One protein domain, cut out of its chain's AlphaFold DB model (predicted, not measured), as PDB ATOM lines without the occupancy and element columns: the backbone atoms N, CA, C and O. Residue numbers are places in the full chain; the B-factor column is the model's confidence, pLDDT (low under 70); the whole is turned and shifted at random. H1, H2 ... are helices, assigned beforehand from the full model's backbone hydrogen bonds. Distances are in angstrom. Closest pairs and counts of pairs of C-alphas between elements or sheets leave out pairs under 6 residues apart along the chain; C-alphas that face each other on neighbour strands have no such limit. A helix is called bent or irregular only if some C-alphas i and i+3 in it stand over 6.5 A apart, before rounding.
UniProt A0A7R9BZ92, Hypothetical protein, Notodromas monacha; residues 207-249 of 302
ATOM      1  N   GLY A 207      41.516 -16.645 -60.196       80.50
ATOM      2  CA  GLY A 207      41.710 -17.404 -61.426       80.50
ATOM      3  C   GLY A 207      42.944 -18.300 -61.337       80.50
ATOM      4  O   GLY A 207      44.053 -17.816 -61.125       80.50
ATOM      5  N   LEU A 208      42.773 -19.607 -61.544       85.38
ATOM      6  CA  LEU A 208      43.873 -20.566 -61.664       85.38
ATOM      7  C   LEU A 208      43.829 -21.288 -63.013       85.38
ATOM      8  O   LEU A 208      42.764 -21.504 -63.593       85.38
ATOM      9  N   LYS A 209      44.997 -21.734 -63.495       90.31
ATOM     10  CA  LYS A 209      45.069 -22.649 -64.644       90.31
ATOM     11  C   LYS A 209      44.295 -23.938 -64.340       90.31
ATOM     12  O   LYS A 209      44.343 -24.449 -63.216       90.31
ATOM     13  N   LYS A 210      43.626 -24.497 -65.358       86.69
ATOM     14  CA  LYS A 210      42.937 -25.796 -65.253       86.69
ATOM     15  C   LYS A 210      43.915 -26.857 -64.721       86.69
ATOM     16  O   LYS A 210      45.044 -26.934 -65.197       86.69
ATOM     17  N   LYS A 211      43.469 -27.666 -63.751       90.50
ATOM     18  CA  LYS A 211      44.261 -28.701 -63.047       90.50
ATOM     19  C   LYS A 211      45.402 -28.181 -62.154       90.50
ATOM     20  O   LYS A 211      46.301 -28.943 -61.808       90.50
ATOM     21  N   SER A 212      45.384 -26.910 -61.750       92.00
ATOM     22  CA  SER A 212      46.343 -26.411 -60.758       92.00
ATOM     23  C   SER A 212      46.240 -27.195 -59.444       92.00
ATOM     24  O   SER A 212      45.169 -27.273 -58.839       92.00
ATOM     25  N   ARG A 213      47.375 -27.707 -58.955       93.12
ATOM     26  CA  ARG A 213      47.471 -28.373 -57.643       93.12
ATOM     27  C   ARG A 213      47.112 -27.455 -56.468       93.12
ATOM     28  O   ARG A 213      46.771 -27.939 -55.396       93.12
ATOM     29  N   TYR A 214      47.166 -26.140 -56.678       91.50
ATOM     30  CA  TYR A 214      46.890 -25.131 -55.656       91.50
ATOM     31  C   TYR A 214      45.403 -24.815 -55.486       91.50
ATOM     32  O   TYR A 214      45.057 -24.071 -54.574       91.50
ATOM     33  N   TRP A 215      44.523 -25.375 -56.326       89.12
ATOM     34  CA  TRP A 215      43.082 -25.125 -56.239       89.12
ATOM     35  C   TRP A 215      42.527 -25.429 -54.842       89.12
ATOM     36  O   TRP A 215      41.965 -24.546 -54.206       89.12
ATOM     37  N   ARG A 216      42.775 -26.643 -54.329       87.56
ATOM     38  CA  ARG A 216      42.275 -27.071 -53.012       87.56
ATOM     39  C   ARG A 216      42.810 -26.207 -51.872       87.56
ATOM     40  O   ARG A 216      42.097 -25.944 -50.912       87.56
ATOM     41  N   PHE A 217      44.062 -25.765 -51.986       91.12
ATOM     42  CA  PHE A 217      44.674 -24.884 -50.996       91.12
ATOM     43  C   PHE A 217      43.994 -23.509 -50.982       91.12
ATOM     44  O   PHE A 217      43.597 -23.044 -49.918       91.12
ATOM     45  N   LEU A 218      43.806 -22.882 -52.150       88.62
ATOM     46  CA  LEU A 218      43.118 -21.589 -52.245       88.62
ATOM     47  C   LEU A 218      41.653 -21.676 -51.822       88.62
ATOM     48  O   LEU A 218      41.161 -20.752 -51.181       88.62
ATOM     49  N   GLU A 219      40.967 -22.766 -52.154       86.25
ATOM     50  CA  GLU A 219      39.585 -23.012 -51.744       86.25
ATOM     51  C   GLU A 219      39.470 -23.088 -50.215       86.25
ATOM     52  O   GLU A 219      38.708 -22.330 -49.612       86.25
ATOM     53  N   HIS A 220      40.298 -23.921 -49.574       89.25
ATOM     54  CA  HIS A 220      40.318 -24.062 -48.118       89.25
ATOM     55  C   HIS A 220      40.701 -22.753 -47.414       89.25
ATOM     56  O   HIS A 220      40.046 -22.344 -46.456       89.25
ATOM     57  N   TYR A 221      41.721 -22.055 -47.918       88.75
ATOM     58  CA  TYR A 221      42.165 -20.784 -47.348       88.75
ATOM     59  C   TYR A 221      41.115 -19.676 -47.509       88.75
ATOM     60  O   TYR A 221      40.873 -18.910 -46.578       88.75
ATOM     61  N   SER A 222      40.434 -19.619 -48.658       86.94
ATOM     62  CA  SER A 222      39.330 -18.676 -48.884       86.94
ATOM     63  C   SER A 222      38.164 -18.943 -47.934       86.94
ATOM     64  O   SER A 222      37.604 -17.995 -47.386       86.94
ATOM     65  N   PHE A 223      37.832 -20.216 -47.697       89.00
ATOM     66  CA  PHE A 223      36.797 -20.606 -46.742       89.00
ATOM     67  C   PHE A 223      37.159 -20.198 -45.310       89.00
ATOM     68  O   PHE A 223      36.353 -19.565 -44.633       89.00
ATOM     69  N   ILE A 224      38.387 -20.495 -44.874       91.19
ATOM     70  CA  ILE A 224      38.903 -20.090 -43.561       91.19
ATOM     71  C   ILE A 224      38.817 -18.571 -43.401       91.19
ATOM     72  O   ILE A 224      38.218 -18.085 -42.446       91.19
ATOM     73  N   ASN A 225      39.350 -17.810 -44.355       87.12
ATOM     74  CA  ASN A 225      39.317 -16.349 -44.295       87.12
ATOM     75  C   ASN A 225      37.889 -15.803 -44.235       87.12
ATOM     76  O   ASN A 225      37.624 -14.868 -43.479       87.12
ATOM     77  N   ALA A 226      36.965 -16.384 -45.003       87.00
ATOM     78  CA  ALA A 226      35.557 -16.013 -44.949       87.00
ATOM     79  C   ALA A 226      34.940 -16.314 -43.572       87.00
ATOM     80  O   ALA A 226      34.260 -15.448 -43.024       87.00
ATOM     81  N   ALA A 227      35.222 -17.484 -42.990       88.12
ATOM     82  CA  ALA A 227      34.722 -17.880 -41.672       88.12
ATOM     83  C   ALA A 227      35.222 -16.957 -40.550       88.12
ATOM     84  O   ALA A 227      34.467 -16.625 -39.640       88.12
ATOM     85  N   TYR A 228      36.465 -16.475 -40.648       91.06
ATOM     86  CA  TYR A 228      37.028 -15.487 -39.719       91.06
ATOM     87  C   TYR A 228      36.623 -14.037 -40.034       91.06
ATOM     88  O   TYR A 228      37.108 -13.106 -39.394       91.06
ATOM     89  N   GLY A 229      35.749 -13.812 -41.021       86.69
ATOM     90  CA  GLY A 229      35.264 -12.477 -41.373       86.69
ATOM     91  C   GLY A 229      36.318 -11.575 -42.023       86.69
ATOM     92  O   GLY A 229      36.100 -10.368 -42.137       86.69
ATOM     93  N   PHE A 230      37.441 -12.128 -42.494       85.81
ATOM     94  CA  PHE A 230      38.508 -11.358 -43.135       85.81
ATOM     95  C   PHE A 230      38.019 -10.524 -44.333       85.81
ATOM     96  O   PHE A 230      38.407  -9.361 -44.419       85.81
ATOM     97  N   PRO A 231      37.123 -11.016 -45.219       81.19
ATOM     98  CA  PRO A 231      36.570 -10.189 -46.291       81.19
ATOM     99  C   PRO A 231      35.855  -8.932 -45.787       81.19
ATOM    100  O   PRO A 231      35.973  -7.883 -46.410       81.19
ATOM    101  N   ILE A 232      35.157  -9.020 -44.650       79.38
ATOM    102  CA  ILE A 232      34.433  -7.892 -44.044       79.38
ATOM    103  C   ILE A 232      35.428  -6.881 -43.468       79.38
ATOM    104  O   ILE A 232      35.259  -5.676 -43.643       79.38
ATOM    105  N   LEU A 233      36.482  -7.357 -42.798       80.19
ATOM    106  CA  LEU A 233      37.551  -6.499 -42.277       80.19
ATOM    107  C   LEU A 233      38.296  -5.788 -43.409       80.19
ATOM    108  O   LEU A 233      38.505  -4.579 -43.344       80.19
ATOM    109  N   HIS A 234      38.631  -6.522 -44.469       80.06
ATOM    110  CA  HIS A 234      39.276  -5.973 -45.655       80.06
ATOM    111  C   HIS A 234      38.379  -4.946 -46.359       80.06
ATOM    112  O   HIS A 234      38.847  -3.884 -46.760       80.06
ATOM    113  N   GLU A 235      37.082  -5.222 -46.495       73.38
ATOM    114  CA  GLU A 235      36.116  -4.253 -47.018       73.38
ATOM    115  C   GLU A 235      36.101  -2.982 -46.166       73.38
ATOM    116  O   GLU A 235      36.314  -1.909 -46.710       73.38
ATOM    117  N   ARG A 236      35.992  -3.075 -44.837       73.31
ATOM    118  CA  ARG A 236      36.021  -1.888 -43.959       73.31
ATOM    119  C   ARG A 236      37.326  -1.090 -44.025       73.31
ATOM    120  O   ARG A 236      37.297   0.123 -43.843       73.31
ATOM    121  N   GLN A 237      38.459  -1.760 -44.223       76.00
ATOM    122  CA  GLN A 237      39.774  -1.121 -44.224       76.00
ATOM    123  C   GLN A 237      40.096  -0.430 -45.554       76.00
ATOM    124  O   GLN A 237      40.704   0.639 -45.555       76.00
ATOM    125  N   PHE A 238      39.717  -1.043 -46.677       68.56
ATOM    126  CA  PHE A 238      40.133  -0.597 -48.011       68.56
ATOM    127  C   PHE A 238      39.005   0.027 -48.829       68.56
ATOM    128  O   PHE A 238      39.264   0.893 -49.661       68.56
ATOM    129  N   ILE A 239      37.758  -0.377 -48.596       65.38
ATOM    130  CA  ILE A 239      36.592   0.256 -49.200       65.38
ATOM    131  C   ILE A 239      36.157   1.327 -48.209       65.38
ATOM    132  O   ILE A 239      35.651   1.026 -47.127       65.38
ATOM    133  N   ARG A 240      36.404   2.597 -48.553       58.38
ATOM    134  CA  ARG A 240      35.924   3.715 -47.734       58.38
ATOM    135  C   ARG A 240      34.434   3.515 -47.502       58.38
ATOM    136  O   ARG A 240      33.690   3.310 -48.459       58.38
ATOM    137  N   ASN A 241      34.020   3.570 -46.240       52.84
ATOM    138  CA  ASN A 241      32.619   3.525 -45.868       52.84
ATOM    139  C   ASN A 241      31.957   4.770 -46.473       52.84
ATOM    140  O   ASN A 241      31.994   5.857 -45.901       52.84
ATOM    141  N   THR A 242      31.406   4.633 -47.678       50.34
ATOM    142  CA  THR A 242      30.724   5.717 -48.390       50.34
ATOM    143  C   THR A 242      29.534   6.232 -47.594       50.34
ATOM    144  O   THR A 242      29.115   7.352 -47.831       50.34
ATOM    145  N   ASN A 243      29.066   5.494 -46.580       47.00
ATOM    146  CA  ASN A 243      28.065   5.952 -45.619       47.00
ATOM    147  C   ASN A 243      28.512   7.150 -44.765       47.00
ATOM    148  O   ASN A 243      27.665   7.966 -44.419       47.00
ATOM    149  N   ASP A 244      29.808   7.318 -44.475       47.84
ATOM    150  CA  ASP A 244      30.302   8.479 -43.704       47.84
ATOM    151  C   ASP A 244      30.329   9.769 -44.547       47.84
ATOM    152  O   ASP A 244      30.514  10.871 -44.025       47.84
ATOM    153  N   LYS A 245      30.142   9.617 -45.864       49.41
ATOM    154  CA  LYS A 245      30.055  10.677 -46.871       49.41
ATOM    155  C   LYS A 245      28.824  10.557 -47.763       49.41
ATOM    156  O   LYS A 245      28.762  11.247 -48.780       49.41
ATOM    157  N   LEU A 246      27.828   9.742 -47.394       45.81
ATOM    158  CA  LEU A 246      26.485  10.017 -47.881       45.81
ATOM    159  C   LEU A 246      26.299  11.487 -47.549       45.81
ATOM    160  O   LEU A 246      26.676  11.866 -46.427       45.81
ATOM    161  N   PRO A 247      25.853  12.326 -48.500       46.31
ATOM    162  CA  PRO A 247      25.503  13.673 -48.130       46.31
ATOM    163  C   PRO A 247      24.650  13.481 -46.886       46.31
ATOM    164  O   PRO A 247      23.605  12.824 -46.931       46.31
ATOM    165  N   LYS A 248      25.131  13.995 -45.739       46.09
ATOM    166  CA  LYS A 248      24.201  14.366 -44.684       46.09
ATOM    167  C   LYS A 248      23.087  15.052 -45.459       46.09
ATOM    168  O   LYS A 248      23.389  15.735 -46.446       46.09
ATOM    169  N   GLU A 249      21.836  14.874 -45.082       44.41
ATOM    170  CA  GLU A 249      20.818  15.835 -45.487       44.41
ATOM    171  C   GLU A 249      21.221  17.211 -44.907       44.41
ATOM    172  O   GLU A 249      20.583  17.779 -44.034       44.41
TER     173      GLU A 249
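Overview. This is residues 207 to 249 of the 302 residues of the protein "Hypothetical protein" of Notodromas monacha (UniProt A0A7R9BZ92). The printed part is an open, stretched-out chain of helices with no packed core: H1, the longest helix, and H2 meet near their ends at a wide corner, like an L. From the far end of H2 the chain runs on to a single short turn, H3, and a tail that sticks out, residues 246 to 249, while at the other end residues 207 to 214 make a hook before H1. The printed part has 43 residues with three named helices, in the order H1, H2, H3, and no named strand; its class is all helix. It is extended, with a radius of gyration of the C-alphas of 16.3 A, and the C-alphas span 53 by 22 by 12 A along their three main axes.

Arrangement. H1, residues 215 to 227, touches no helix. It is near H2, residues 230 to 238: the two are close but not clearly touching, with 1 pair of C-alphas within 8 A. Their closest C-alphas are those of Asn 225 and Pro 231, 7.0 A apart. The lines of H1 and H2 are about perpendicular, at 74 degrees, and their centres are 16.3 A apart. H3, residues 242 to 245, touches no helix and is apart from both H1 and H2. In H1 and H2 every pair of O of residue i and N of residue i+4 is within hydrogen-bond range. H3, with 4 residues, is too short for such a pair; its 1 pair of O of residue i and N of residue i+3 is within range.

Along the chain. H1 has 13 residues and measures 18.3 A from its first C-alpha, that of Trp 215 at (43.082, -25.125, -56.239), to its last, that of Ala 227 at (34.722, -17.880, -41.672). H2 has 9 residues, Phe 230 to Phe 238, and measures 11.9 A from first to last C-alpha. H3 has 4 residues, Thr 242 to Lys 245, and measures 5.2 A, with its last C-alpha at (30.055, 10.677, -46.871). No helix is bent or irregular.

Size, cuts and confidence. The two C-alphas farthest apart are those of Lys 211 and Glu 249, at 53.3 A. From the first printed C-alpha, that of Gly 207, to the last, that of Glu 249, the distance is 42.4 A. Residues 232 to 249 stand free, of which 232 to 238 belong to H2 and 242 to 245 to H3; residues 209 to 214 stand free too. The printed part has no cut, and the links from H1 to H2 and from H2 to H3 are both tight. The mean pLDDT of the printed part is 76.5; residues 238 to 249 are under 70, and the mean of H3 is 49.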